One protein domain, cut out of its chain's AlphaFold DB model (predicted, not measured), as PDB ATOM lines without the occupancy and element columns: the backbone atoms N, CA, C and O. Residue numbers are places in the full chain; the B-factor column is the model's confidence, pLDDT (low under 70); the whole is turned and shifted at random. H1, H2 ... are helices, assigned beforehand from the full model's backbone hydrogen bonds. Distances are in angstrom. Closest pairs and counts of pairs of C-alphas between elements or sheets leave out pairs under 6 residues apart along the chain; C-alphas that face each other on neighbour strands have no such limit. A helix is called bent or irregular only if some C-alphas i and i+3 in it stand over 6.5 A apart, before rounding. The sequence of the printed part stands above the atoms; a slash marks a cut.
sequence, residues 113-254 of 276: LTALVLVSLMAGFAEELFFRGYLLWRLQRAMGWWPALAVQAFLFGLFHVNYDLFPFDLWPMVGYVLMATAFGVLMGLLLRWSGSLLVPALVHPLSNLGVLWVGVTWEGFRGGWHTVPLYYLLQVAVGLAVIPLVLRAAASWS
ATOM      1  N   LEU A 113     185.929 230.896 175.097       68.81
ATOM      2  CA  LEU A 113     184.937 231.909 174.736       68.81
ATOM      3  C   LEU A 113     185.259 233.279 175.354       68.81
ATOM      4  O   LEU A 113     185.109 234.297 174.687       68.81
ATOM      5  N   THR A 114     185.768 233.319 176.586       70.31
ATOM      6  CA  THR A 114     186.165 234.567 177.254       70.31
ATOM      7  C   THR A 114     187.310 235.262 176.518       70.31
ATOM      8  O   THR A 114     187.261 236.473 176.309       70.31
ATOM      9  N   ALA A 115     188.323 234.510 176.081       66.62
ATOM     10  CA  ALA A 115     189.441 235.059 175.317       66.62
ATOM     11  C   ALA A 115     188.981 235.569 173.942       66.62
ATOM     12  O   ALA A 115     189.346 236.675 173.544       66.62
ATOM     13  N   LEU A 116     188.112 234.815 173.258       67.50
ATOM     14  CA  LEU A 116     187.523 235.215 171.976       67.50
ATOM     15  C   LEU A 116     186.693 236.500 172.100       67.50
ATOM     16  O   LEU A 116     186.821 237.393 171.263       67.50
ATOM     17  N   VAL A 117     185.886 236.627 173.157       70.38
ATOM     18  CA  VAL A 117     185.104 237.839 173.451       70.38
ATOM     19  C   VAL A 117     186.020 239.033 173.696       70.38
ATOM     20  O   VAL A 117     185.837 240.075 173.068       70.38
ATOM     21  N   LEU A 118     187.019 238.893 174.572       70.12
ATOM     22  CA  LEU A 118     187.923 239.991 174.917       70.12
ATOM     23  C   LEU A 118     188.716 240.479 173.704       70.12
ATOM     24  O   LEU A 118     188.773 241.684 173.463       70.12
ATOM     25  N   VAL A 119     189.270 239.563 172.910       69.19
ATOM     26  CA  VAL A 119     190.020 239.929 171.705       69.19
ATOM     27  C   VAL A 119     189.113 240.585 170.669       69.19
ATOM     28  O   VAL A 119     189.479 241.627 170.133       69.19
ATOM     29  N   SER A 120     187.913 240.044 170.434       71.00
ATOM     30  CA  SER A 120     186.955 240.637 169.488       71.00
ATOM     31  C   SER A 120     186.580 242.065 169.884       71.00
ATOM     32  O   SER A 120     186.546 242.952 169.032       71.00
ATOM     33  N   LEU A 121     186.322 242.293 171.178       70.88
ATOM     34  CA  LEU A 121     186.003 243.610 171.732       70.88
ATOM     35  C   LEU A 121     187.175 244.575 171.609       70.88
ATOM     36  O   LEU A 121     186.986 245.676 171.101       70.88
ATOM     37  N   MET A 122     188.375 244.178 172.035       75.38
ATOM     38  CA  MET A 122     189.538 245.062 171.985       75.38
ATOM     39  C   MET A 122     189.947 245.397 170.551       75.38
ATOM     40  O   MET A 122     190.152 246.571 170.250       75.38
ATOM     41  N   ALA A 123     190.028 244.394 169.671       73.06
ATOM     42  CA  ALA A 123     190.406 244.587 168.275       73.06
ATOM     43  C   ALA A 123     189.371 245.440 167.537       73.06
ATOM     44  O   ALA A 123     189.709 246.508 167.031       73.06
ATOM     45  N   GLY A 124     188.091 245.048 167.572       74.06
ATOM     46  CA  GLY A 124     187.043 245.793 166.877       74.06
ATOM     47  C   GLY A 124     186.882 247.220 167.414       74.06
ATOM     48  O   GLY A 124     186.715 248.152 166.632       74.06
ATOM     49  N   PHE A 125     187.012 247.441 168.728       75.12
ATOM     50  CA  PHE A 125     186.965 248.793 169.294       75.12
ATOM     51  C   PHE A 125     188.158 249.653 168.850       75.12
ATOM     52  O   PHE A 125     187.970 250.809 168.460       75.12
ATOM     53  N   ALA A 126     189.378 249.107 168.889       78.62
ATOM     54  CA  ALA A 126     190.581 249.817 168.460       78.62
ATOM     55  C   ALA A 126     190.533 250.167 166.965       78.62
ATOM     56  O   ALA A 126     190.859 251.293 166.578       78.62
ATOM     57  N   GLU A 127     190.067 249.234 166.136       85.31
ATOM     58  CA  GLU A 127     189.875 249.446 164.705       85.31
ATOM     59  C   GLU A 127     188.850 250.550 164.433       85.31
ATOM     60  O   GLU A 127     189.131 251.469 163.665       85.31
ATOM     61  N   GLU A 128     187.690 250.543 165.096       87.44
ATOM     62  CA  GLU A 128     186.708 251.618 164.919       87.44
ATOM     63  C   GLU A 128     187.240 252.979 165.378       87.44
ATOM     64  O   GLU A 128     187.057 253.985 164.685       87.44
ATOM     65  N   LEU A 129     187.965 253.031 166.497       80.69
ATOM     66  CA  LEU A 129     188.568 254.274 166.974       80.69
ATOM     67  C   LEU A 129     189.554 254.857 165.952       80.69
ATOM     68  O   LEU A 129     189.506 256.054 165.659       80.69
ATOM     69  N   PHE A 130     190.412 254.020 165.370       82.00
ATOM     70  CA  PHE A 130     191.379 254.462 164.372       82.00
ATOM     71  C   PHE A 130     190.715 254.808 163.034       82.00
ATOM     72  O   PHE A 130     190.851 255.929 162.542       82.00
ATOM     73  N   PHE A 131     189.973 253.874 162.438       87.44
ATOM     74  CA  PHE A 131     189.449 254.040 161.087       87.44
ATOM     75  C   PHE A 131     188.310 255.059 161.024       87.44
ATOM     76  O   PHE A 131     188.279 255.877 160.105       87.44
ATOM     77  N   ARG A 132     187.382 255.049 161.988       92.00
ATOM     78  CA  ARG A 132     186.176 255.902 161.965       92.00
ATOM     79  C   ARG A 132     186.359 257.145 162.824       92.00
ATOM     80  O   ARG A 132     185.963 258.230 162.404       92.00
ATOM     81  N   GLY A 133     186.988 257.003 163.990       80.31
ATOM     82  CA  GLY A 133     187.256 258.127 164.889       80.31
ATOM     83  C   GLY A 133     188.322 259.084 164.353       80.31
ATOM     84  O   GLY A 133     188.133 260.298 164.400       80.31
ATOM     85  N   TYR A 134     189.424 258.557 163.811       86.44
ATOM     86  CA  TYR A 134     190.549 259.374 163.352       86.44
ATOM     87  C   TYR A 134     190.629 259.508 161.825       86.44
ATOM     88  O   TYR A 134     190.546 260.621 161.298       86.44
ATOM     89  N   LEU A 135     190.798 258.398 161.102       79.06
ATOM     90  CA  LEU A 135     191.132 258.417 159.675       79.06
ATOM     91  C   LEU A 135     189.994 258.989 158.822       79.06
ATOM     92  O   LEU A 135     190.224 259.911 158.040       79.06
ATOM     93  N   LEU A 136     188.765 258.498 159.005       85.12
ATOM     94  CA  LEU A 136     187.586 259.004 158.295       85.12
ATOM     95  C   LEU A 136     187.356 260.491 158.577       85.12
ATOM     96  O   LEU A 136     187.121 261.260 157.647       85.12
ATOM     97  N   TRP A 137     187.492 260.913 159.838       84.75
ATOM     98  CA  TRP A 137     187.361 262.317 160.230       84.75
ATOM     99  C   TRP A 137     188.396 263.211 159.532       84.75
ATOM    100  O   TRP A 137     188.053 264.268 159.000       84.75
ATOM    101  N   ARG A 138     189.663 262.776 159.480       85.62
ATOM    102  CA  ARG A 138     190.738 263.490 158.770       85.62
ATOM    103  C   ARG A 138     190.461 263.587 157.271       85.62
ATOM    104  O   ARG A 138     190.535 264.683 156.717       85.62
ATOM    105  N   LEU A 139     190.127 262.467 156.628       79.12
ATOM    106  CA  LEU A 139     189.851 262.412 155.192       79.12
ATOM    107  C   LEU A 139     188.630 263.266 154.831       79.12
ATOM    108  O   LEU A 139     188.685 264.043 153.883       79.12
ATOM    109  N   GLN A 140     187.562 263.216 155.629       88.69
ATOM    110  CA  GLN A 140     186.345 263.992 155.384       88.69
ATOM    111  C   GLN A 140     186.624 265.498 155.312       88.69
ATOM    112  O   GLN A 140     186.033 266.186 154.482       88.69
ATOM    113  N   ARG A 141     187.539 266.013 156.143       87.12
ATOM    114  CA  ARG A 141     187.935 267.432 156.123       87.12
ATOM    115  C   ARG A 141     188.709 267.829 154.866       87.12
ATOM    116  O   ARG A 141     188.705 269.005 154.524       87.12
ATOM    117  N   ALA A 142     189.377 266.880 154.215       87.88
ATOM    118  CA  ALA A 142     190.201 267.133 153.038       87.88
ATOM    119  C   ALA A 142     189.436 266.961 151.717       87.88
ATOM    120  O   ALA A 142     189.673 267.714 150.780       87.88
ATOM    121  N   MET A 143     188.534 265.976 151.629       93.88
ATOM    122  CA  MET A 143     187.909 265.564 150.357       93.88
ATOM    123  C   MET A 143     186.385 265.363 150.425       93.88
ATOM    124  O   MET A 143     185.780 264.880 149.472       93.88
ATOM    125  N   GLY A 144     185.741 265.729 151.536       89.56
ATOM    126  CA  GLY A 144     184.306 265.524 151.733       89.56
ATOM    127  C   GLY A 144     183.942 264.080 152.093       89.56
ATOM    128  O   GLY A 144     184.775 263.179 152.092       89.56
ATOM    129  N   TRP A 145     182.674 263.855 152.449       93.75
ATOM    130  CA  TRP A 145     182.236 262.598 153.069       93.75
ATOM    131  C   TRP A 145     182.373 261.364 152.166       93.75
ATOM    132  O   TRP A 145     182.946 260.364 152.586       93.75
ATOM    133  N   TRP A 146     181.831 261.406 150.945       95.25
ATOM    134  CA  TRP A 146     181.766 260.214 150.091       95.25
ATOM    135  C   TRP A 146     183.145 259.727 149.623       95.25
ATOM    136  O   TRP A 146     183.409 258.533 149.768       95.25
ATOM    137  N   PRO A 147     184.058 260.603 149.153       93.75
ATOM    138  CA  PRO A 147     185.419 260.183 148.824       93.75
ATOM    139  C   PRO A 147     186.192 259.706 150.060       93.75
ATOM    140  O   PRO A 147     186.889 258.698 149.993       93.75
ATOM    141  N   ALA A 148     186.009 260.361 151.213       93.31
ATOM    142  CA  ALA A 148     186.642 259.942 152.460       93.31
ATOM    143  C   ALA A 148     186.191 258.550 152.913       93.31
ATOM    144  O   ALA A 148     187.027 257.744 153.312       93.31
ATOM    145  N   LEU A 149     184.890 258.253 152.811       94.31
ATOM    146  CA  LEU A 149     184.337 256.935 153.114       94.31
ATOM    147  C   LEU A 149     184.924 255.863 152.191       94.31
ATOM    148  O   LEU A 149     185.333 254.810 152.674       94.31
ATOM    149  N   ALA A 150     185.002 256.136 150.886       91.25
ATOM    150  CA  ALA A 150     185.560 255.198 149.916       91.25
ATOM    151  C   ALA A 150     187.041 254.896 150.201       91.25
ATOM    152  O   ALA A 150     187.424 253.733 150.310       91.25
ATOM    153  N   VAL A 151     187.861 255.937 150.395       91.25
ATOM    154  CA  VAL A 151     189.294 255.788 150.693       91.25
ATOM    155  C   VAL A 151     189.505 255.081 152.031       91.25
ATOM    156  O   VAL A 151     190.288 254.138 152.111       91.25
ATOM    157  N   GLN A 152     188.788 255.484 153.080       95.94
ATOM    158  CA  GLN A 152     188.902 254.855 154.393       95.94
ATOM    159  C   GLN A 152     188.513 253.375 154.355       95.94
ATOM    160  O   GLN A 152     189.220 252.551 154.935       95.94
ATOM    161  N   ALA A 153     187.404 253.031 153.698       91.31
ATOM    162  CA  ALA A 153     186.934 251.654 153.602       91.31
ATOM    163  C   ALA A 153     187.894 250.778 152.786       91.31
ATOM    164  O   ALA A 153     188.141 249.626 153.142       91.31
ATOM    165  N   PHE A 154     188.485 251.329 151.726       90.69
ATOM    166  CA  PHE A 154     189.517 250.637 150.962       90.69
ATOM    167  C   PHE A 154     190.766 250.365 151.813       90.69
ATOM    168  O   PHE A 154     191.234 249.231 151.871       90.69
ATOM    169  N   LEU A 155     191.253 251.369 152.552       85.38
ATOM    170  CA  LEU A 155     192.386 251.208 153.472       85.38
ATOM    171  C   LEU A 155     192.087 250.213 154.602       85.38
ATOM    172  O   LEU A 155     192.975 249.466 155.004       85.38
ATOM    173  N   PHE A 156     190.844 250.168 155.086       88.00
ATOM    174  CA  PHE A 156     190.395 249.160 156.046       88.00
ATOM    175  C   PHE A 156     190.463 247.749 155.449       88.00
ATOM    176  O   PHE A 156     190.993 246.850 156.090       88.00
ATOM    177  N   GLY A 157     190.007 247.552 154.209       84.06
ATOM    178  CA  GLY A 157     190.154 246.259 153.533       84.06
ATOM    179  C   GLY A 157     191.615 245.863 153.327       84.06
ATOM    180  O   GLY A 157     191.988 244.727 153.598       84.06
ATOM    181  N   LEU A 158     192.473 246.806 152.926       84.00
ATOM    182  CA  LEU A 158     193.903 246.549 152.737       84.00
ATOM    183  C   LEU A 158     194.620 246.190 154.052       84.00
ATOM    184  O   LEU A 158     195.548 245.385 154.046       84.00
ATOM    185  N   PHE A 159     194.167 246.739 155.182       82.94
ATOM    186  CA  PHE A 159     194.659 246.377 156.517       82.94
ATOM    187  C   PHE A 159     194.389 244.905 156.878       82.94
ATOM    188  O   PHE A 159     195.083 244.348 157.721       82.94
ATOM    189  N   HIS A 160     193.436 244.258 156.201       80.94
ATOM    190  CA  HIS A 160     193.074 242.858 156.413       80.94
ATOM    191  C   HIS A 160     193.827 241.881 155.495       80.94
ATOM    192  O   HIS A 160     193.517 240.692 155.482       80.94
ATOM    193  N   VAL A 161     194.839 242.325 154.744       76.62
ATOM    194  CA  VAL A 161     195.723 241.393 154.025       76.62
ATOM    195  C   VAL A 161     196.427 240.487 155.039       76.62
ATOM    196  O   VAL A 161     197.267 240.940 155.816       76.62
ATOM    197  N   ASN A 162     196.093 239.196 155.021       69.88
ATOM    198  CA  ASN A 162     196.591 238.219 155.980       69.88
ATOM    199  C   ASN A 162     197.203 237.006 155.267       69.88
ATOM    200  O   ASN A 162     196.504 236.088 154.838       69.88
ATOM    201  N   TYR A 163     198.532 237.015 155.153       60.28
ATOM    202  CA  TYR A 163     199.301 235.946 154.508       60.28
ATOM    203  C   TYR A 163     199.347 234.644 155.317       60.28
ATOM    204  O   TYR A 163     199.661 233.604 154.746       60.28
ATOM    205  N   ASP A 164     199.024 234.688 156.612       56.94
ATOM    206  CA  ASP A 164     198.969 233.495 157.459       56.94
ATOM    207  C   ASP A 164     197.668 232.705 157.205       56.94
ATOM    208  O   ASP A 164     197.668 231.478 157.251       56.94
ATOM    209  N   LEU A 165     196.569 233.399 156.873       56.91
ATOM    210  CA  LEU A 165     195.285 232.807 156.462       56.91
ATOM    211  C   LEU A 165     195.260 232.394 154.982       56.91
ATOM    212  O   LEU A 165     194.627 231.398 154.636       56.91
ATOM    213  N   PHE A 166     195.946 233.144 154.113       58.12
ATOM    214  CA  PHE A 166     195.983 232.911 152.666       58.12
ATOM    215  C   PHE A 166     197.435 232.927 152.162       58.12
ATOM    216  O   PHE A 166     197.896 233.953 151.645       58.12
ATOM    217  N   PRO A 167     198.193 231.826 152.325       56.69
ATOM    218  CA  PRO A 167     199.605 231.778 151.957       56.69
ATOM    219  C   PRO A 167     199.780 231.906 150.438       56.69
ATOM    220  O   PRO A 167     199.690 230.932 149.699       56.69
ATOM    221  N   PHE A 168     200.037 233.138 149.990       60.38
ATOM    222  CA  PHE A 168     200.313 233.546 148.603       60.38
ATOM    223  C   PHE A 168     199.211 233.279 147.575       60.38
ATOM    224  O   PHE A 168     199.427 233.485 146.381       60.38
ATOM    225  N   ASP A 169     198.019 232.905 148.025       67.06
ATOM    226  CA  ASP A 169     196.900 232.692 147.127       67.06
ATOM    227  C   ASP A 169     196.091 233.976 146.952       67.06
ATOM    228  O   ASP A 169     195.412 234.469 147.858       67.06
ATOM    229  N   LEU A 170     196.237 234.570 145.769       72.44
ATOM    230  CA  LEU A 170     195.744 235.914 145.489       72.44
ATOM    231  C   LEU A 170     194.216 235.973 145.461       72.44
ATOM    232  O   LEU A 170     193.644 236.989 145.849       72.44
ATOM    233  N   TRP A 171     193.540 234.912 145.018       75.00
ATOM    234  CA  TRP A 171     192.107 234.990 144.739       75.00
ATOM    235  C   TRP A 171     191.234 235.112 146.002       75.00
ATOM    236  O   TRP A 171     190.440 236.055 146.079       75.00
ATOM    237  N   PRO A 172     191.387 234.270 147.044       71.25
ATOM    238  CA  PRO A 172     190.638 234.465 148.283       71.25
ATOM    239  C   PRO A 172     191.123 235.669 149.074       71.25
ATOM    240  O   PRO A 172     190.307 236.303 149.732       71.25
ATOM    241  N   MET A 173     192.411 236.024 148.983       76.38
ATOM    242  CA  MET A 173     192.919 237.250 149.597       76.38
ATOM    243  C   MET A 173     192.173 238.471 149.048       76.38
ATOM    244  O   MET A 173     191.695 239.303 149.816       76.38
ATOM    245  N   VAL A 174     192.009 238.562 147.722       79.44
ATOM    246  CA  VAL A 174     191.224 239.630 147.087       79.44
ATOM    247  C   VAL A 174     189.770 239.584 147.557       79.44
ATOM    248  O   VAL A 174     189.226 240.620 147.931       79.44
ATOM    249  N   GLY A 175     189.153 238.399 147.604       76.25
ATOM    250  CA  GLY A 175     187.797 238.232 148.138       76.25
ATOM    251  C   GLY A 175     187.654 238.737 149.579       76.25
ATOM    252  O   GLY A 175     186.708 239.463 149.888       76.25
ATOM    253  N   TYR A 176     188.627 238.426 150.440       74.69
ATOM    254  CA  TYR A 176     188.660 238.866 151.831       74.69
ATOM    255  C   TYR A 176     188.796 240.383 151.953       74.69
ATOM    256  O   TYR A 176     188.036 241.016 152.683       74.69
ATOM    257  N   VAL A 177     189.716 240.978 151.189       82.31
ATOM    258  CA  VAL A 177     189.925 242.431 151.150       82.31
ATOM    259  C   VAL A 177     188.662 243.147 150.674       82.31
ATOM    260  O   VAL A 177     188.252 244.123 151.296       82.31
ATOM    261  N   LEU A 178     188.003 242.655 149.618       81.94
ATOM    262  CA  LEU A 178     186.758 243.241 149.106       81.94
ATOM    263  C   LEU A 178     185.622 243.153 150.129       81.94
ATOM    264  O   LEU A 178     184.897 244.132 150.327       81.94
ATOM    265  N   MET A 179     185.484 242.010 150.803       81.00
ATOM    266  CA  MET A 179     184.516 241.835 151.883       81.00
ATOM    267  C   MET A 179     184.798 242.816 153.027       81.00
ATOM    268  O   MET A 179     183.897 243.548 153.445       81.00
ATOM    269  N   ALA A 180     186.049 242.893 153.486       84.56
ATOM    270  CA  ALA A 180     186.462 243.805 154.543       84.56
ATOM    271  C   ALA A 180     186.233 245.268 154.133       84.56
ATOM    272  O   ALA A 180     185.722 246.049 154.929       84.56
ATOM    273  N   THR A 181     186.495 245.645 152.878       85.69
ATOM    274  CA  THR A 181     186.153 246.973 152.348       85.69
ATOM    275  C   THR A 181     184.648 247.235 152.376       85.69
ATOM    276  O   THR A 181     184.231 248.306 152.819       85.69
ATOM    277  N   ALA A 182     183.811 246.281 151.961       83.31
ATOM    278  CA  ALA A 182     182.355 246.430 152.009       83.31
ATOM    279  C   ALA A 182     181.842 246.587 153.453       83.31
ATOM    280  O   ALA A 182     181.024 247.468 153.736       83.31
ATOM    281  N   PHE A 183     182.380 245.803 154.387       85.00
ATOM    282  CA  PHE A 183     182.134 245.967 155.821       85.00
ATOM    283  C   PHE A 183     182.625 247.337 156.327       85.00
ATOM    284  O   PHE A 183     181.945 248.021 157.096       85.00
ATOM    285  N   GLY A 184     183.767 247.779 155.796       90.31
ATOM    286  CA  GLY A 184     184.342 249.113 155.896       90.31
ATOM    287  C   GLY A 184     183.307 250.215 155.684       90.31
ATOM    288  O   GLY A 184     183.058 251.027 156.584       90.31
ATOM    289  N   VAL A 185     182.678 250.174 154.504       88.50
ATOM    290  CA  VAL A 185     181.605 251.078 154.072       88.50
ATOM    291  C   VAL A 185     180.398 250.977 154.999       88.50
ATOM    292  O   VAL A 185     179.904 252.006 155.456       88.50
ATOM    293  N   LEU A 186     179.943 249.761 155.317       87.00
ATOM    294  CA  LEU A 186     178.772 249.526 156.164       87.00
ATOM    295  C   LEU A 186     178.911 250.189 157.542       87.00
ATOM    296  O   LEU A 186     178.014 250.921 157.958       87.00
ATOM    297  N   MET A 187     180.045 250.005 158.224       89.06
ATOM    298  CA  MET A 187     180.299 250.646 159.522       89.06
ATOM    299  C   MET A 187     180.432 252.171 159.404       89.06
ATOM    300  O   MET A 187     179.975 252.902 160.283       89.06
ATOM    301  N   GLY A 188     181.001 252.683 158.307       90.50
ATOM    302  CA  GLY A 188     181.053 254.126 158.050       90.50
ATOM    303  C   GLY A 188     179.666 254.743 157.820       90.50
ATOM    304  O   GLY A 188     179.368 255.824 158.331       90.50
ATOM    305  N   LEU A 189     178.772 254.040 157.119       86.38
ATOM    306  CA  LEU A 189     177.365 254.435 156.984       86.38
ATOM    307  C   LEU A 189     176.628 254.368 158.327       86.38
ATOM    308  O   LEU A 189     175.859 255.275 158.645       86.38
ATOM    309  N   LEU A 190     176.907 253.348 159.141       85.12
ATOM    310  CA  LEU A 190     176.352 253.192 160.485       85.12
ATOM    311  C   LEU A 190     176.791 254.322 161.429       85.12
ATOM    312  O   LEU A 190     175.980 254.830 162.207       85.12
ATOM    313  N   LEU A 191     178.045 254.772 161.324       87.94
ATOM    314  CA  LEU A 191     178.537 255.965 162.011       87.94
ATOM    315  C   LEU A 191     177.752 257.204 161.576       87.94
ATOM    316  O   LEU A 191     177.265 257.946 162.425       87.94
ATOM    317  N   ARG A 192     177.609 257.424 160.262       88.25
ATOM    318  CA  ARG A 192     176.906 258.601 159.730       88.25
ATOM    319  C   ARG A 192     175.449 258.641 160.167       88.25
ATOM    320  O   ARG A 192     174.947 259.703 160.512       88.25
ATOM    321  N   TRP A 193     174.784 257.492 160.124       85.00
ATOM    322  CA  TRP A 193     173.383 257.361 160.497       85.00
ATOM    323  C   TRP A 193     173.176 257.536 162.005       85.00
ATOM    324  O   TRP A 193     172.259 258.237 162.419       85.00
ATOM    325  N   SER A 194     174.039 256.940 162.833       81.00
ATOM    326  CA  SER A 194     173.893 257.003 164.291       81.00
ATOM    327  C   SER A 194     174.429 258.294 164.915       81.00
ATOM    328  O   SER A 194     174.074 258.621 166.048       81.00
ATOM    329  N   GLY A 195     175.333 258.997 164.226       82.56
ATOM    330  CA  GLY A 195     176.072 260.137 164.770       82.56
ATOM    331  C   GLY A 195     176.992 259.776 165.943       82.56
ATOM    332  O   GLY A 195     177.479 260.671 166.631       82.56
ATOM    333  N   SER A 196     177.220 258.484 166.207       81.50
ATOM    334  CA  SER A 196     177.927 258.006 167.393       81.50
ATOM    335  C   SER A 196     178.922 256.915 167.036       81.50
ATOM    336  O   SER A 196     178.548 255.872 166.509       81.50
ATOM    337  N   LEU A 197     180.189 257.122 167.403       84.56
ATOM    338  CA  LEU A 197     181.248 256.123 167.241       84.56
ATOM    339  C   LEU A 197     181.002 254.864 168.086       84.56
ATOM    340  O   LEU A 197     181.485 253.790 167.744       84.56
ATOM    341  N   LEU A 198     180.209 254.972 169.157       81.12
ATOM    342  CA  LEU A 198     179.902 253.838 170.024       81.12
ATOM    343  C   LEU A 198     179.101 252.750 169.296       81.12
ATOM    344  O   LEU A 198     179.260 251.575 169.598       81.12
ATOM    345  N   VAL A 199     178.251 253.120 168.334       81.06
ATOM    346  CA  VAL A 199     177.419 252.152 167.606       81.06
ATOM    347  C   VAL A 199     178.265 251.197 166.749       81.06
ATOM    348  O   VAL A 199     178.189 249.994 166.999       81.06
ATOM    349  N   PRO A 200     179.110 251.657 165.802       85.31
ATOM    350  CA  PRO A 200     180.000 250.756 165.074       85.31
ATOM    351  C   PRO A 200     180.997 250.053 166.007       85.31
ATOM    352  O   PRO A 200     181.232 248.861 165.832       85.31
ATOM    353  N   ALA A 201     181.490 250.723 167.059       81.56
ATOM    354  CA  ALA A 201     182.420 250.131 168.028       81.56
ATOM    355  C   ALA A 201     181.825 248.987 168.870       81.56
ATOM    356  O   ALA A 201     182.576 248.236 169.483       81.56
ATOM    357  N   LEU A 202     180.497 248.831 168.898       81.12
ATOM    358  CA  LEU A 202     179.821 247.677 169.498       81.12
ATOM    359  C   LEU A 202     179.423 246.637 168.446       81.12
ATOM    360  O   LEU A 202     179.589 245.440 168.670       81.12
ATOM    361  N   VAL A 203     178.912 247.075 167.291       82.50
ATOM    362  CA  VAL A 203     178.457 246.171 166.221       82.50
ATOM    363  C   VAL A 203     179.614 245.378 165.615       82.50
ATOM    364  O   VAL A 203     179.464 244.184 165.341       82.50
ATOM    365  N   HIS A 204     180.769 246.011 165.423       83.38
ATOM    366  CA  HIS A 204     181.914 245.373 164.792       83.38
ATOM    367  C   HIS A 204     182.484 244.218 165.638       83.38
ATOM    368  O   HIS A 204     182.480 243.091 165.140       83.38
ATOM    369  N   PRO A 205     182.855 244.397 166.921       75.94
ATOM    370  CA  PRO A 205     183.262 243.278 167.768       75.94
ATOM    371  C   PRO A 205     182.287 242.104 167.832       75.94
ATOM    372  O   PRO A 205     182.709 240.951 167.846       75.94
ATOM    373  N   LEU A 206     180.981 242.382 167.875       75.69
ATOM    374  CA  LEU A 206     179.954 241.338 167.910       75.69
ATOM    375  C   LEU A 206     179.927 240.537 166.605       75.69
ATOM    376  O   LEU A 206     179.766 239.317 166.630       75.69
ATOM    377  N   SER A 207     180.139 241.218 165.477       73.75
ATOM    378  CA  SER A 207     180.291 240.573 164.172       73.75
ATOM    379  C   SER A 207     181.550 239.695 164.143       73.75
ATOM    380  O   SER A 207     181.480 238.550 163.701       73.75
ATOM    381  N   ASN A 208     182.669 240.174 164.702       71.94
ATOM    382  CA  ASN A 208     183.920 239.410 164.800       71.94
ATOM    383  C   ASN A 208     183.798 238.183 165.709       71.94
ATOM    384  O   ASN A 208     184.338 237.128 165.385       71.94
ATOM    385  N   LEU A 209     183.047 238.274 166.808       68.38
ATOM    386  CA  LEU A 209     182.851 237.150 167.720       68.38
ATOM    387  C   LEU A 209     182.133 235.973 167.044       68.38
ATOM    388  O   LEU A 209     182.569 234.833 167.183       68.38
ATOM    389  N   GLY A 210     181.061 236.236 166.287       65.50
ATOM    390  CA  GLY A 210     180.344 235.184 165.551       65.50
ATOM    391  C   GLY A 210     181.225 234.506 164.496       65.50
ATOM    392  O   GLY A 210     181.207 233.287 164.340       65.50
ATOM    393  N   VAL A 211     182.055 235.302 163.829       62.88
ATOM    394  CA  VAL A 211     183.017 234.890 162.796       62.88
ATOM    395  C   VAL A 211     184.133 234.018 163.375       62.88
ATOM    396  O   VAL A 211     184.420 232.946 162.834       62.88
ATOM    397  N   LEU A 212     184.724 234.437 164.496       63.94
ATOM    398  CA  LEU A 212     185.755 233.679 165.202       63.94
ATOM    399  C   LEU A 212     185.192 232.391 165.808       63.94
ATOM    400  O   LEU A 212     185.846 231.355 165.748       63.94
ATOM    401  N   TRP A 213     183.964 232.419 166.330       63.28
ATOM    402  CA  TRP A 213     183.303 231.224 166.853       63.28
ATOM    403  C   TRP A 213     183.095 230.163 165.767       63.28
ATOM    404  O   TRP A 213     183.488 229.013 165.958       63.28
ATOM    405  N   VAL A 214     182.552 230.538 164.603       63.00
ATOM    406  CA  VAL A 214     182.373 229.613 163.467       63.00
ATOM    407  C   VAL A 214     183.722 229.084 162.969       63.00
ATOM    408  O   VAL A 214     183.863 227.880 162.768       63.00
ATOM    409  N   GLY A 215     184.730 229.953 162.838       61.16
ATOM    410  CA  GLY A 215     186.066 229.555 162.380       61.16
ATOM    411  C   GLY A 215     186.790 228.587 163.326       61.16
ATOM    412  O   GLY A 215     187.545 227.724 162.877       61.16
ATOM    413  N   VAL A 216     186.543 228.694 164.635       61.44
ATOM    414  CA  VAL A 216     187.137 227.803 165.643       61.44
ATOM    415  C   VAL A 216     186.353 226.492 165.788       61.44
ATOM    416  O   VAL A 216     186.973 225.463 166.048       61.44
ATOM    417  N   THR A 217     185.030 226.495 165.601       62.59
ATOM    418  CA  THR A 217     184.162 225.333 165.895       62.59
ATOM    419  C   THR A 217     183.838 224.445 164.696       62.59
ATOM    420  O   THR A 217     183.533 223.269 164.887       62.59
ATOM    421  N   TRP A 218     183.906 224.956 163.463       58.78
ATOM    422  CA  TRP A 218     183.518 224.185 162.283       58.78
ATOM    423  C   TRP A 218     184.737 223.567 161.584       58.78
ATOM    424  O   TRP A 218     185.455 224.232 160.847       58.78
ATOM    425  N   GLU A 219     184.988 222.271 161.791       54.12
ATOM    426  CA  GLU A 219     186.165 221.583 161.228       54.12
ATOM    427  C   GLU A 219     186.178 221.537 159.690       54.12
ATOM    428  O   GLU A 219     187.243 221.670 159.087       54.12
ATOM    429  N   GLY A 220     185.006 221.468 159.042       51.19
ATOM    430  CA  GLY A 220     184.872 221.542 157.575       51.19
ATOM    431  C   GLY A 220     185.299 222.889 156.971       51.19
ATOM    432  O   GLY A 220     185.538 222.991 155.769       51.19
ATOM    433  N   PHE A 221     185.450 223.918 157.807       52.53
ATOM    434  CA  PHE A 221     185.943 225.238 157.427       52.53
ATOM    435  C   PHE A 221     187.460 225.264 157.189       52.53
ATOM    436  O   PHE A 221     187.950 226.069 156.406       52.53
ATOM    437  N   ARG A 222     188.217 224.367 157.837       53.31
ATOM    438  CA  ARG A 222     189.689 224.409 157.876       53.31
ATOM    439  C   ARG A 222     190.380 223.885 156.607       53.31
ATOM    440  O   ARG A 222     191.604 223.808 156.599       53.31
ATOM    441  N   GLY A 223     189.642 223.507 155.554       45.75
ATOM    442  CA  GLY A 223     190.228 222.743 154.441       45.75
ATOM    443  C   GLY A 223     189.668 222.940 153.027       45.75
ATOM    444  O   GLY A 223     190.141 222.256 152.124       45.75
ATOM    445  N   GLY A 224     188.699 223.832 152.778       52.31
ATOM    446  CA  GLY A 224     188.058 223.939 151.456       52.31
ATOM    447  C   GLY A 224     187.873 225.366 150.937       52.31
ATOM    448  O   GLY A 224     187.069 226.117 151.466       52.31
ATOM    449  N   TRP A 225     188.516 225.718 149.820       54.34
ATOM    450  CA  TRP A 225     188.382 227.018 149.125       54.34
ATOM    451  C   TRP A 225     186.933 227.407 148.781       54.34
ATOM    452  O   TRP A 225     186.608 228.581 148.641       54.34
ATOM    453  N   HIS A 226     186.048 226.417 148.668       58.56
ATOM    454  CA  HIS A 226     184.626 226.569 148.361       58.56
ATOM    455  C   HIS A 226     183.765 226.969 149.573       58.56
ATOM    456  O   HIS A 226     182.643 227.438 149.383       58.56
ATOM    457  N   THR A 227     184.255 226.822 150.808       58.31
ATOM    458  CA  THR A 227     183.520 227.254 152.014       58.31
ATOM    459  C   THR A 227     183.748 228.734 152.330       58.31
ATOM    460  O   THR A 227     182.912 229.364 152.977       58.31
ATOM    461  N   VAL A 228     184.826 229.319 151.794       59.16
ATOM    462  CA  VAL A 228     185.231 230.716 152.001       59.16
ATOM    463  C   VAL A 228     184.196 231.731 151.462       59.16
ATOM    464  O   VAL A 228     183.830 232.646 152.201       59.16
ATOM    465  N   PRO A 229     183.614 231.577 150.251       61.00
ATOM    466  CA  PRO A 229     182.573 232.492 149.767       61.00
ATOM    467  C   PRO A 229     181.266 232.417 150.569       61.00
ATOM    468  O   PRO A 229     180.675 233.448 150.888       61.00
ATOM    469  N   LEU A 230     180.822 231.206 150.931       61.34
ATOM    470  CA  LEU A 230     179.631 230.992 151.766       61.34
ATOM    471  C   LEU A 230     179.802 231.611 153.156       61.34
ATOM    472  O   LEU A 230     178.864 232.191 153.697       61.34
ATOM    473  N   TYR A 231     181.013 231.542 153.702       60.81
ATOM    474  CA  TYR A 231     181.377 232.188 154.953       60.81
ATOM    475  C   TYR A 231     181.305 233.715 154.879       60.81
ATOM    476  O   TYR A 231     180.718 234.332 155.765       60.81
ATOM    477  N   TYR A 232     181.808 234.334 153.808       61.31
ATOM    478  CA  TYR A 232     181.678 235.783 153.621       61.31
ATOM    479  C   TYR A 232     180.221 236.227 153.464       61.31
ATOM    480  O   TYR A 232     179.820 237.249 154.021       61.31
ATOM    481  N   LEU A 233     179.399 235.444 152.761       63.66
ATOM    482  CA  LEU A 233     177.964 235.711 152.646       63.66
ATOM    483  C   LEU A 233     177.253 235.581 153.998       63.66
ATOM    484  O   LEU A 233     176.454 236.450 154.349       63.66
ATOM    485  N   LEU A 234     177.581 234.552 154.786       62.53
ATOM    486  CA  LEU A 234     177.074 234.388 156.148       62.53
ATOM    487  C   LEU A 234     177.509 235.553 157.050       62.53
ATOM    488  O   LEU A 234     176.696 236.062 157.812       62.53
ATOM    489  N   GLN A 235     178.752 236.019 156.933       61.09
ATOM    490  CA  GLN A 235     179.286 237.153 157.691       61.09
ATOM    491  C   GLN A 235     178.519 238.447 157.395       61.09
ATOM    492  O   GLN A 235     178.117 239.158 158.318       61.09
ATOM    493  N   VAL A 236     178.259 238.729 156.115       57.81
ATOM    494  CA  VAL A 236     177.435 239.873 155.701       57.81
ATOM    495  C   VAL A 236     175.997 239.703 156.192       57.81
ATOM    496  O   VAL A 236     175.443 240.640 156.756       57.81
ATOM    497  N   ALA A 237     175.401 238.517 156.055       63.94
ATOM    498  CA  ALA A 237     174.030 238.248 156.491       63.94
ATOM    499  C   ALA A 237     173.849 238.379 158.014       63.94
ATOM    500  O   ALA A 237     172.899 239.016 158.467       63.94
ATOM    501  N   VAL A 238     174.774 237.836 158.812       61.56
ATOM    502  CA  VAL A 238     174.772 237.961 160.279       61.56
ATOM    503  C   VAL A 238     174.984 239.416 160.685       61.56
ATOM    504  O   VAL A 238     174.234 239.917 161.519       61.56
ATOM    505  N   GLY A 239     175.922 240.131 160.058       57.34
ATOM    506  CA  GLY A 239     176.094 241.569 160.271       57.34
ATOM    507  C   GLY A 239     174.805 242.346 159.983       57.34
ATOM    508  O   GLY A 239     174.332 243.103 160.829       57.34
ATOM    509  N   LEU A 240     174.169 242.093 158.834       57.72
ATOM    510  CA  LEU A 240     172.894 242.702 158.444       57.72
ATOM    511  C   LEU A 240     171.720 242.320 159.359       57.72
ATOM    512  O   LEU A 240     170.775 243.097 159.453       57.72
ATOM    513  N   ALA A 241     171.764 241.176 160.047       65.25
ATOM    514  CA  ALA A 241     170.749 240.759 161.018       65.25
ATOM    515  C   ALA A 241     170.986 241.344 162.426       65.25
ATOM    516  O   ALA A 241     170.037 241.734 163.112       65.25
ATOM    517  N   VAL A 242     172.249 241.454 162.851       62.50
ATOM    518  CA  VAL A 242     172.651 242.005 164.158       62.50
ATOM    519  C   VAL A 242     172.494 243.525 164.187       62.50
ATOM    520  O   VAL A 242     172.074 244.072 165.208       62.50
ATOM    521  N   ILE A 243     172.748 244.209 163.065       61.03
ATOM    522  CA  ILE A 243     172.590 245.663 162.936       61.03
ATOM    523  C   ILE A 243     171.178 246.108 163.372       61.03
ATOM    524  O   ILE A 243     171.093 246.840 164.354       61.03
ATOM    525  N   PRO A 244     170.057 245.638 162.786       64.44
ATOM    526  CA  PRO A 244     168.706 246.002 163.220       64.44
ATOM    527  C   PRO A 244     168.439 245.772 164.711       64.44
ATOM    528  O   PRO A 244     167.742 246.572 165.334       64.44
ATOM    529  N   LEU A 245     168.988 244.702 165.297       66.00
ATOM    530  CA  LEU A 245     168.801 244.376 166.712       66.00
ATOM    531  C   LEU A 245     169.530 245.378 167.619       66.00
ATOM    532  O   LEU A 245     168.930 245.930 168.545       66.00
ATOM    533  N   VAL A 246     170.797 245.672 167.311       62.38
ATOM    534  CA  VAL A 246     171.598 246.673 168.031       62.38
ATOM    535  C   VAL A 246     171.005 248.068 167.843       62.38
ATOM    536  O   VAL A 246     170.920 248.834 168.802       62.38
ATOM    537  N   LEU A 247     170.512 248.383 166.644       61.75
ATOM    538  CA  LEU A 247     169.857 249.654 166.353       61.75
ATOM    539  C   LEU A 247     168.553 249.835 167.137       61.75
ATOM    540  O   LEU A 247     168.342 250.894 167.726       61.75
ATOM    541  N   ARG A 248     167.704 248.802 167.219       70.50
ATOM    542  CA  ARG A 248     166.496 248.820 168.063       70.50
ATOM    543  C   ARG A 248     166.847 248.999 169.538       70.50
ATOM    544  O   ARG A 248     166.207 249.791 170.232       70.50
ATOM    545  N   ALA A 249     167.884 248.315 170.017       65.88
ATOM    546  CA  ALA A 249     168.357 248.466 171.387       65.88
ATOM    547  C   ALA A 249     168.865 249.895 171.662       65.88
ATOM    548  O   ALA A 249     168.464 250.497 172.662       65.88
ATOM    549  N   ALA A 250     169.662 250.468 170.756       60.12
ATOM    550  CA  ALA A 250     170.215 251.816 170.870       60.12
ATOM    551  C   ALA A 250     169.133 252.910 170.817       60.12
ATOM    552  O   ALA A 250     169.119 253.787 171.683       60.12
ATOM    553  N   ALA A 251     168.184 252.821 169.879       66.56
ATOM    554  CA  ALA A 251     167.047 253.744 169.787       66.56
ATOM    555  C   ALA A 251     166.161 253.675 171.042       66.56
ATOM    556  O   ALA A 251     165.803 254.693 171.632       66.56
ATOM    557  N   SER A 252     165.897 252.463 171.545       69.81
ATOM    558  CA  SER A 252     165.151 252.301 172.798       69.81
ATOM    559  C   SER A 252     165.875 252.942 173.993       69.81
ATOM    560  O   SER A 252     165.240 253.417 174.935       69.81
ATOM    561  N   TRP A 253     167.211 252.968 173.976       63.97
ATOM    562  CA  TRP A 253     168.016 253.573 175.030       63.97
ATOM    563  C   TRP A 253     168.037 255.103 174.940       63.97
ATOM    564  O   TRP A 253     167.882 255.760 175.976       63.97
ATOM    565  N   SER A 254     168.150 255.679 173.737       67.31
ATOM    566  CA  SER A 254     168.060 257.133 173.549       67.31
ATOM    567  C   SER A 254     166.697 257.670 173.980       67.31
ATOM    568  O   SER A 254     166.642 258.651 174.724       67.31
TER     569      SER A 254
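This is residues 113 to 254 of the 276 residues of an uncharacterized protein of Clostridiales bacterium (UniProt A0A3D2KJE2). A bundle of crossed helices is built round H3 and H4, which lie in the middle as a helical hairpin; H2 packs on H3, the first arm of the bent helix H1 crosses H4 on one side, and the long last helix H6 packs on both H3 and H4. H1a and H6 do not meet, and H4 lies between them; H1b, the short second arm of H1, packs on H2, and the one-turn H5 lies in the link from H4 to H6 at one end of the domain. The printed part has 142 residues with six named helices, in the order H1 to H6, and no named strand; its class is all helix. It is compact, with a radius of gyration of the C-alphas of 15.5 A, and spans 43 by 34 by 24 A.

By its hydrogen bonds H1, residues 113 to 143, was assigned as one helix, but it is bent, C-alphas 133 and 136 being 6.7 A apart; its arms are H1a, residues 113 to 133, and H1b, residues 136 to 143, at a shallow tilt of 23 degrees. H1b touches H2, residues 145 to 159, with the C-alphas of Leu 139 and Ala 148 closest at 4.9 A, opposite ways at a steep tilt of 51 degrees. H1a and H2 are close but not clearly touching. H2 touches H3, residues 170 to 194, at a steep tilt of 40 degrees, opposite ways; the closest C-alphas, of Gly 157 and Thr 181, are 4.2 A apart, and the two form a hairpin. H3, with residues 187 to 191 alone, touches H4, residues 198 to 217, with its residues 199 to 204 alone. They are a hairpin too, at a shallow tilt of 32 degrees, only just short of steep, and their closest C-alphas, of Met 187 and Pro 200, are 5.6 A apart. H4 touches H1a, with the C-alphas of Gly 124 and Pro 205 closest at 4.6 A, opposite ways at a steep tilt of 40 degrees. H5, residues 219 to 222, touches no helix. H6, residues 227 to 254, touches H4 at a steep tilt of 36 degrees, only just steep, opposite ways; the C-alphas of Ser 207 and Gly 239 come closest, at 5.8 A. Residues 228 to 236 of H6 touch residues 172 to 183 of H3, the same way at a shallow tilt of 10 degrees, with the C-alphas of Met 179 and Tyr 232 closest at 6.9 A. H1a, H2, H3, H4 and H6 form an up-and-down bundle, each running against the one before it in the chain. Every O i to N i+4 pair is within hydrogen-bond range in H1a, H2 and H3; the counts are 3 of 4 in H1b, 15 of 16 in H4 and 22 of 24 in H6, and H5 is too short for such a pair.

H1a begins at C-alpha 113, at (184.937, 231.909, 174.736), and is 28.1 A long; H1b is 10.3 A long. H2 is 20.7 A long, and H3, from C-alpha 170 at (195.744, 235.914, 145.489), is 35.7 A long. H4 is 29.1 A long and H5 5.6 A. H6, 39.9 A long, ends at C-alpha 254, at (168.060, 257.133, 173.549).

The two C-alphas farthest apart, of Phe 168 and Ser 254, are 47.1 A apart. The printed part has no cut and no long link; the link from H2 to H3, 10 residues, is short, and the others are tight. The mean pLDDT of the printed part is 74.2, and 57 residues are under 70, among them residues 162 to 169 and 209 to 247.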